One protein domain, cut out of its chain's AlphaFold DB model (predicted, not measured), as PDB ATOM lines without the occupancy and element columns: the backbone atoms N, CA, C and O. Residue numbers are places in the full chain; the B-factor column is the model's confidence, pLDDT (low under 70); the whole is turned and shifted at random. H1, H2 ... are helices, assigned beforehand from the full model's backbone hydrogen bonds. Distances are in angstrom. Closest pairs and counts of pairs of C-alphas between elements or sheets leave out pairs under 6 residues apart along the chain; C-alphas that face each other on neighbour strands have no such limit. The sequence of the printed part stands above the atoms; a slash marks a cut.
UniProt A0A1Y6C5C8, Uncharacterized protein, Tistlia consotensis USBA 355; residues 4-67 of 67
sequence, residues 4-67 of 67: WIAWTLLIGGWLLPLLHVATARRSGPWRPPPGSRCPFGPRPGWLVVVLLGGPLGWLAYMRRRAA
ATOM      1  N   TRP A   4       4.713  -8.752 -49.082       93.12
ATOM      2  CA  TRP A   4       4.513  -8.767 -47.637       93.12
ATOM      3  C   TRP A   4       3.291  -9.598 -47.220       93.12
ATOM      4  O   TRP A   4       3.356 -10.274 -46.201       93.12
ATOM      5  N   ILE A   5       2.218  -9.637 -48.024       93.25
ATOM      6  CA  ILE A   5       1.027 -10.450 -47.718       93.25
ATOM      7  C   ILE A   5       1.382 -11.938 -47.723       93.25
ATOM      8  O   ILE A   5       0.950 -12.675 -46.840       93.25
ATOM      9  N   ALA A   6       2.195 -12.377 -48.687       88.06
ATOM     10  CA  ALA A   6       2.625 -13.771 -48.779       88.06
ATOM     11  C   ALA A   6       3.427 -14.195 -47.539       88.06
ATOM     12  O   ALA A   6       3.155 -15.246 -46.957       88.06
ATOM     13  N   TRP A   7       4.356 -13.349 -47.086       91.44
ATOM     14  CA  TRP A   7       5.126 -13.602 -45.866       91.44
ATOM     15  C   TRP A   7       4.254 -13.609 -44.615       91.44
ATOM     16  O   TRP A   7       4.414 -14.494 -43.777       91.44
ATOM     17  N   THR A   8       3.295 -12.689 -44.503       93.75
ATOM     18  CA  THR A   8       2.361 -12.657 -43.371       93.75
ATOM     19  C   THR A   8       1.496 -13.910 -43.318       93.75
ATOM     20  O   THR A   8       1.299 -14.462 -42.241       93.75
ATOM     21  N   LEU A   9       1.002 -14.394 -44.460       90.81
ATOM     22  CA  LEU A   9       0.216 -15.627 -44.512       90.81
ATOM     23  C   LEU A   9       1.059 -16.855 -44.162       90.81
ATOM     24  O   LEU A   9       0.588 -17.720 -43.429       90.81
ATOM     25  N   LEU A  10       2.301 -16.917 -44.641       88.06
ATOM     26  CA  LEU A  10       3.205 -18.030 -44.359       88.06
ATOM     27  C   LEU A  10       3.599 -18.071 -42.876       88.06
ATOM     28  O   LEU A  10       3.413 -19.086 -42.207       88.06
ATOM     29  N   ILE A  11       4.111 -16.954 -42.355       89.12
ATOM     30  CA  ILE A  11       4.557 -16.843 -40.963       89.12
ATOM     31  C   ILE A  11       3.355 -16.934 -40.031       89.12
ATOM     32  O   ILE A  11       3.383 -17.697 -39.074       89.12
ATOM     33  N   GLY A  12       2.280 -16.200 -40.320       92.62
ATOM     34  CA  GLY A  12       1.055 -16.207 -39.530       92.62
ATOM     35  C   GLY A  12       0.403 -17.583 -39.508       92.62
ATOM     36  O   GLY A  12       0.135 -18.103 -38.431       92.62
ATOM     37  N   GLY A  13       0.225 -18.224 -40.665       88.62
ATOM     38  CA  GLY A  13      -0.352 -19.567 -40.763       88.62
ATOM     39  C   GLY A  13       0.452 -20.635 -40.020       88.62
ATOM     40  O   GLY A  13      -0.128 -21.597 -39.522       88.62
ATOM     41  N   TRP A  14       1.767 -20.449 -39.887       88.31
ATOM     42  CA  TRP A  14       2.632 -21.343 -39.117       88.31
ATOM     43  C   TRP A  14       2.703 -20.991 -37.619       88.31
ATOM     44  O   TRP A  14       2.704 -21.881 -36.769       88.31
ATOM     45  N   LEU A  15       2.705 -19.704 -37.266       91.31
ATOM     46  CA  LEU A  15       2.849 -19.229 -35.886       91.31
ATOM     47  C   LEU A  15       1.540 -19.313 -35.088       91.31
ATOM     48  O   LEU A  15       1.555 -19.623 -33.897       91.31
ATOM     49  N   LEU A  16       0.397 -19.067 -35.733       92.81
ATOM     50  CA  LEU A  16      -0.926 -19.119 -35.106       92.81
ATOM     51  C   LEU A  16      -1.232 -20.478 -34.443       92.81
ATOM     52  O   LEU A  16      -1.643 -20.477 -33.280       92.81
ATOM     53  N   PRO A  17      -1.017 -21.643 -35.096       88.12
ATOM     54  CA  PRO A  17      -1.260 -22.935 -34.459       88.12
ATOM     55  C   PRO A  17      -0.279 -23.225 -33.312       88.12
ATOM     56  O   PRO A  17      -0.684 -23.819 -32.313       88.12
ATOM     57  N   LEU A  18       0.975 -22.757 -33.390       90.25
ATOM     58  CA  LEU A  18       1.931 -22.858 -32.277       90.25
ATOM     59  C   LEU A  18       1.440 -22.075 -31.056       90.25
ATOM     60  O   LEU A  18       1.405 -22.607 -29.943       90.25
ATOM     61  N   LEU A  19       1.000 -20.833 -31.274       92.31
ATOM     62  CA  LEU A  19       0.449 -19.984 -30.221       92.31
ATOM     63  C   LEU A  19      -0.837 -20.584 -29.635       92.31
ATOM     64  O   LEU A  19      -1.033 -20.568 -28.415       92.31
ATOM     65  N   HIS A  20      -1.688 -21.168 -30.482       90.50
ATOM     66  CA  HIS A  20      -2.894 -21.862 -30.046       90.50
ATOM     67  C   HIS A  20      -2.557 -23.035 -29.121       90.50
ATOM     68  O   HIS A  20      -3.096 -23.116 -28.023       90.50
ATOM     69  N   VAL A  21      -1.625 -23.915 -29.497       88.88
ATOM     70  CA  VAL A  21      -1.238 -25.058 -28.651       88.88
ATOM     71  C   VAL A  21      -0.600 -24.605 -27.338       88.88
ATOM     72  O   VAL A  21      -0.885 -25.194 -26.289       88.88
ATOM     73  N   ALA A  22       0.217 -23.549 -27.367       87.25
ATOM     74  CA  ALA A  22       0.856 -23.006 -26.172       87.25
ATOM     75  C   ALA A  22      -0.157 -22.437 -25.158       87.25
ATOM     76  O   ALA A  22       0.039 -22.580 -23.948       87.25
ATOM     77  N   THR A  23      -1.243 -21.822 -25.640       87.62
ATOM     78  CA  THR A  23      -2.239 -21.116 -24.809       87.62
ATOM     79  C   THR A  23      -3.505 -21.928 -24.528       87.62
ATOM     80  O   THR A  23      -4.205 -21.671 -23.545       87.62
ATOM     81  N   ALA A  24      -3.810 -22.938 -25.345       88.25
ATOM     82  CA  ALA A  24      -5.014 -23.743 -25.203       88.25
ATOM     83  C   ALA A  24      -5.018 -24.502 -23.869       88.25
ATOM     84  O   ALA A  24      -4.091 -25.229 -23.521       88.25
ATOM     85  N   ARG A  25      -6.117 -24.407 -23.114       78.81
ATOM     86  CA  ARG A  25      -6.266 -25.145 -21.843       78.81
ATOM     87  C   ARG A  25      -6.350 -26.662 -22.053       78.81
ATOM     88  O   ARG A  25      -5.957 -27.420 -21.175       78.81
ATOM     89  N   ARG A  26      -6.819 -27.099 -23.229       82.19
ATOM     90  CA  ARG A  26      -6.993 -28.516 -23.595       82.19
ATOM     91  C   ARG A  26      -5.718 -29.211 -24.086       82.19
ATOM     92  O   ARG A  26      -5.735 -30.427 -24.198       82.19
ATOM     93  N   SER A  27      -4.612 -28.498 -24.324       78.56
ATOM     94  CA  SER A  27      -3.333 -29.122 -24.725       78.56
ATOM     95  C   SER A  27      -2.579 -29.803 -23.568       78.56
ATOM     96  O   SER A  27      -1.472 -30.304 -23.753       78.56
ATOM     97  N   GLY A  28      -3.198 -29.873 -22.385       81.69
ATOM     98  CA  GLY A  28      -2.672 -30.543 -21.200       81.69
ATOM     99  C   GLY A  28      -1.690 -29.680 -20.397       81.69
ATOM    100  O   GLY A  28      -1.346 -28.567 -20.798       81.69
ATOM    101  N   PRO A  29      -1.266 -30.139 -19.211       82.62
ATOM    102  CA  PRO A  29      -0.355 -29.387 -18.358       82.62
ATOM    103  C   PRO A  29       1.059 -29.285 -18.955       82.62
ATOM    104  O   PRO A  29       1.513 -30.149 -19.704       82.62
ATOM    105  N   TRP A  30       1.783 -28.223 -18.586       80.62
ATOM    106  CA  TRP A  30       3.223 -28.098 -18.865       80.62
ATOM    107  C   TRP A  30       4.060 -29.046 -18.004       80.62
ATOM    108  O   TRP A  30       5.110 -29.514 -18.434       80.62
ATOM    109  N   ARG A  31       3.589 -29.312 -16.782       79.06
ATOM    110  CA  ARG A  31       4.254 -30.193 -15.826       79.06
ATOM    111  C   ARG A  31       3.826 -31.646 -16.045       79.06
ATOM    112  O   ARG A  31       2.660 -31.880 -16.374       79.06
ATOM    113  N   PRO A  32       4.742 -32.604 -15.851       79.62
ATOM    114  CA  PRO A  32       4.391 -34.012 -15.878       79.62
ATOM    115  C   PRO A  32       3.452 -34.361 -14.709       79.62
ATOM    116  O   PRO A  32       3.538 -33.740 -13.644       79.62
ATOM    117  N   PRO A  33       2.547 -35.340 -14.884       75.88
ATOM    118  CA  PRO A  33       1.735 -35.844 -13.786       75.88
ATOM    119  C   PRO A  33       2.612 -36.547 -12.730       75.88
ATOM    120  O   PRO A  33       3.622 -37.165 -13.085       75.88
ATOM    121  N   PRO A  34       2.251 -36.462 -11.434       78.44
ATOM    122  CA  PRO A  34       3.010 -37.097 -10.359       78.44
ATOM    123  C   PRO A  34       3.086 -38.615 -10.576       78.44
ATOM    124  O   PRO A  34       2.083 -39.254 -10.879       78.44
ATOM    125  N   GLY A  35       4.289 -39.186 -10.460       79.81
ATOM    126  CA  GLY A  35       4.555 -40.609 -10.720       79.81
ATOM    127  C   GLY A  35       4.952 -40.948 -12.166       79.81
ATOM    128  O   GLY A  35       5.336 -42.083 -12.442       79.81
ATOM    129  N   SER A  36       4.919 -39.981 -13.089       76.06
ATOM    130  CA  SER A  36       5.468 -40.153 -14.440       76.06
ATOM    131  C   SER A  36       6.999 -40.156 -14.423       76.06
ATOM    132  O   SER A  36       7.623 -39.289 -13.817       76.06
ATOM    133  N   ARG A  37       7.615 -41.090 -15.161       79.88
ATOM    134  CA  ARG A  37       9.068 -41.102 -15.433       79.88
ATOM    135  C   ARG A  37       9.495 -40.075 -16.490       79.88
ATOM    136  O   ARG A  37      10.687 -39.856 -16.672       79.88
ATOM    137  N   CYS A  38       8.549 -39.479 -17.217       71.94
ATOM    138  CA  CYS A  38       8.848 -38.526 -18.281       71.94
ATOM    139  C   CYS A  38       8.983 -37.107 -17.694       71.94
ATOM    140  O   CYS A  38       8.036 -36.650 -17.049       71.94
ATOM    141  N   PRO A  39      10.106 -36.390 -17.915       79.81
ATOM    142  CA  PRO A  39      10.339 -35.061 -17.335       79.81
ATOM    143  C   PRO A  39       9.468 -33.957 -17.962       79.81
ATOM    144  O   PRO A  39       9.376 -32.857 -17.419       79.81
ATOM    145  N   PHE A  40       8.812 -34.240 -19.090       79.44
ATOM    146  CA  PHE A  40       7.990 -33.289 -19.835       79.44
ATOM    147  C   PHE A  40       6.493 -33.581 -19.669       79.44
ATOM    148  O   PHE A  40       6.069 -34.737 -19.654       79.44
ATOM    149  N   GLY A  41       5.677 -32.525 -19.576       80.88
ATOM    150  CA  GLY A  41       4.224 -32.640 -19.713       80.88
ATOM    151  C   GLY A  41       3.788 -32.961 -21.154       80.88
ATOM    152  O   GLY A  41       4.603 -32.932 -22.078       80.88
ATOM    153  N   PRO A  42       2.495 -33.233 -21.389       82.69
ATOM    154  CA  PRO A  42       1.959 -33.532 -22.725       82.69
ATOM    155  C   PRO A  42       2.019 -32.352 -23.712       82.69
ATOM    156  O   PRO A  42       2.112 -32.561 -24.921       82.69
ATOM    157  N   ARG A  43       1.988 -31.105 -23.222       87.56
ATOM    158  CA  ARG A  43       1.951 -29.897 -24.066       87.56
ATOM    159  C   ARG A  43       3.193 -29.725 -24.971       87.56
ATOM    160  O   ARG A  43       3.005 -29.439 -26.152       87.56
ATOM    161  N   PRO A  44       4.437 -29.935 -24.491       87.00
ATOM    162  CA  PRO A  44       5.631 -30.004 -25.337       87.00
ATOM    163  C   PRO A  44       5.515 -30.944 -26.543       87.00
ATOM    164  O   PRO A  44       5.948 -30.579 -27.632       87.00
ATOM    165  N   GLY A  45       4.891 -32.117 -26.386       86.88
ATOM    166  CA  GLY A  45       4.705 -33.067 -27.488       86.88
ATOM    167  C   GLY A  45       3.873 -32.474 -28.627       86.88
ATOM    168  O   GLY A  45       4.264 -32.546 -29.791       86.88
ATOM    169  N   TRP A  46       2.773 -31.796 -28.290       87.62
ATOM    170  CA  TRP A  46       1.951 -31.088 -29.273       87.62
ATOM    171  C   TRP A  46       2.699 -29.947 -29.963       87.62
ATOM    172  O   TRP A  46       2.569 -29.783 -31.175       87.62
ATOM    173  N   LEU A  47       3.502 -29.182 -29.216       88.75
ATOM    174  CA  LEU A  47       4.325 -28.116 -29.794       88.75
ATOM    175  C   LEU A  47       5.293 -28.664 -30.841       88.75
ATOM    176  O   LEU A  47       5.392 -28.089 -31.919       88.75
ATOM    177  N   VAL A  48       5.951 -29.791 -30.561       90.62
ATOM    178  CA  VAL A  48       6.866 -30.437 -31.513       90.62
ATOM    179  C   VAL A  48       6.127 -30.888 -32.773       90.62
ATOM    180  O   VAL A  48       6.595 -30.616 -33.878       90.62
ATOM    181  N   VAL A  49       4.959 -31.524 -32.632       89.88
ATOM    182  CA  VAL A  49       4.154 -31.973 -33.782       89.88
ATOM    183  C   VAL A  49       3.747 -30.796 -34.671       89.88
ATOM    184  O   VAL A  49       3.914 -30.867 -35.887       89.88
ATOM    185  N   VAL A  50       3.258 -29.699 -34.087       90.69
ATOM    186  CA  VAL A  50       2.848 -28.512 -34.854       90.69
ATOM    187  C   VAL A  50       4.050 -27.806 -35.485       90.69
ATOM    188  O   VAL A  50       3.987 -27.423 -36.654       90.69
ATOM    189  N   LEU A  51       5.159 -27.683 -34.749       91.69
ATOM    190  CA  LEU A  51       6.396 -27.070 -35.233       91.69
ATOM    191  C   LEU A  51       6.926 -27.799 -36.471       91.69
ATOM    192  O   LEU A  51       7.223 -27.160 -37.478       91.69
ATOM    193  N   LEU A  52       7.015 -29.131 -36.393       92.19
ATOM    194  CA  LEU A  52       7.542 -29.975 -37.465       92.19
ATOM    195  C   LEU A  52       6.535 -30.200 -38.596       92.19
ATOM    196  O   LEU A  52       6.949 -30.383 -39.738       92.19
ATOM    197  N   GLY A  53       5.232 -30.144 -38.317       91.12
ATOM    198  CA  GLY A  53       4.182 -30.337 -39.318       91.12
ATOM    199  C   GLY A  53       4.283 -29.364 -40.496       91.12
ATOM    200  O   GLY A  53       4.098 -29.775 -41.638       91.12
ATOM    201  N   GLY A  54       4.656 -28.104 -40.244       86.62
ATOM    202  CA  GLY A  54       4.879 -27.109 -41.300       86.62
ATOM    203  C   GLY A  54       6.015 -27.496 -42.264       86.62
ATOM    204  O   GLY A  54       5.750 -27.738 -43.443       86.62
ATOM    205  N   PRO A  55       7.270 -27.605 -41.785       87.31
ATOM    206  CA  PRO A  55       8.412 -28.014 -42.602       87.31
ATOM    207  C   PRO A  55       8.235 -29.384 -43.263       87.31
ATOM    208  O   PRO A  55       8.563 -29.539 -44.438       87.31
ATOM    209  N   LEU A  56       7.688 -30.376 -42.550       91.38
ATOM    210  CA  LEU A  56       7.455 -31.713 -43.104       91.38
ATOM    211  C   LEU A  56       6.390 -31.697 -44.205       91.38
ATOM    212  O   LEU A  56       6.583 -32.328 -45.244       91.38
ATOM    213  N   GLY A  57       5.301 -30.948 -44.015       87.88
ATOM    214  CA  GLY A  57       4.277 -30.750 -45.041       87.88
ATOM    215  C   GLY A  57       4.836 -30.055 -46.284       87.88
ATOM    216  O   GLY A  57       4.571 -30.489 -47.405       87.88
ATOM    217  N   TRP A  58       5.684 -29.040 -46.096       87.94
ATOM    218  CA  TRP A  58       6.380 -28.367 -47.195       87.94
ATOM    219  C   TRP A  58       7.322 -29.311 -47.948       87.94
ATOM    220  O   TRP A  58       7.275 -29.382 -49.175       87.94
ATOM    221  N   LEU A  59       8.142 -30.084 -47.234       91.62
ATOM    222  CA  LEU A  59       9.023 -31.081 -47.842       91.62
ATOM    223  C   LEU A  59       8.226 -32.136 -48.618       91.62
ATOM    224  O   LEU A  59       8.612 -32.491 -49.729       91.62
ATOM    225  N   ALA A  60       7.104 -32.612 -48.075       92.12
ATOM    226  CA  ALA A  60       6.223 -33.550 -48.767       92.12
ATOM    227  C   ALA A  60       5.631 -32.941 -50.051       92.12
ATOM    228  O   ALA A  60       5.629 -33.598 -51.095       92.12
ATOM    229  N   TYR A  61       5.195 -31.679 -50.000       90.94
ATOM    230  CA  TYR A  61       4.727 -30.937 -51.171       90.94
ATOM    231  C   TYR A  61       5.826 -30.792 -52.233       90.94
ATOM    232  O   TYR A  61       5.605 -31.113 -53.400       90.94
ATOM    233  N   MET A  62       7.034 -30.388 -51.833       93.25
ATOM    234  CA  MET A  62       8.177 -30.247 -52.738       93.25
ATOM    235  C   MET A  62       8.574 -31.582 -53.372       93.25
ATOM    236  O   MET A  62       8.812 -31.633 -54.576       93.25
ATOM    237  N   ARG A  63       8.579 -32.678 -52.600       92.69
ATOM    238  CA  ARG A  63       8.841 -34.032 -53.121       92.69
ATOM    239  C   ARG A  63       7.819 -34.453 -54.172       92.69
ATOM    240  O   ARG A  63       8.200 -35.082 -55.147       92.69
ATOM    241  N   ARG A  64       6.540 -34.118 -53.983       90.88
ATOM    242  CA  ARG A  64       5.484 -34.392 -54.970       90.88
ATOM    243  C   ARG A  64       5.578 -33.508 -56.206       90.88
ATOM    244  O   ARG A  64       5.223 -33.963 -57.276       90.88
ATOM    245  N   ARG A  65       6.026 -32.264 -56.053       88.62
ATOM    246  CA  ARG A  65       6.202 -31.319 -57.163       88.62
ATOM    247  C   ARG A  65       7.438 -31.621 -58.019       88.62
ATOM    248  O   ARG A  65       7.472 -31.227 -59.176       88.62
ATOM    249  N   ALA A  66       8.460 -32.241 -57.431       76.50
ATOM    250  CA  ALA A  66       9.698 -32.616 -58.112       76.50
ATOM    251  C   ALA A  66       9.634 -33.989 -58.812       76.50
ATOM    252  O   ALA A  66      10.585 -34.337 -59.508       76.50
ATOM    253  N   ALA A  67       8.564 -34.760 -58.592       62.81
ATOM    254  CA  ALA A  67       8.282 -36.040 -59.244       62.81
ATOM    255  C   ALA A  67       7.344 -35.834 -60.438       62.81
ATOM    256  O   ALA A  67       7.494 -36.592 -61.419       62.81
TER     257      ALA A  67
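What this domain is: This is residues 4 to 67 of the 67 residues of an uncharacterized protein of Tistlia consotensis USBA 355 (UniProt A0A1Y6C5C8). This is a helical hairpin of two kinked helices, H1 then H2, side by side near the long loop that joins them and splaying apart toward their free ends. The printed part has 64 residues, with no named strand; the class is all helix. It is loose, with a radius of gyration of the C-alphas of 15.5 A, and flat, spanning 48 by 28 by 15 A.

Where its parts are: Find C-alpha 4 at (4.513, -8.767, -47.637); from there H1, residues 4 to 23, runs 26.8 A, with a kink of 30 degrees near residue 14. H2, residues 42 to 65, runs 34.8 A to C-alpha 65 at (6.202, -31.319, -57.163), with a kink of 29 degrees near residue 54.

How they stand to each other: Look at Leu 18 and Val 50: their C-alphas, 6.3 A apart, are the closest of H1 and H2. The helices touch with residues 14 to 22 and 43 to 54 alone, at a shallow tilt of 31 degrees, opposite ways. Of the O i to N i+4 pairs, 14 of 16 in H1 and 17 of 20 in H2 are within hydrogen-bond range.

The domain as a whole: Residues 24 to 41 form the long link. Residues 4 to 9 and 56 to 67 stand free. The printed part has no cut; residue 67 alone has pLDDT under 70.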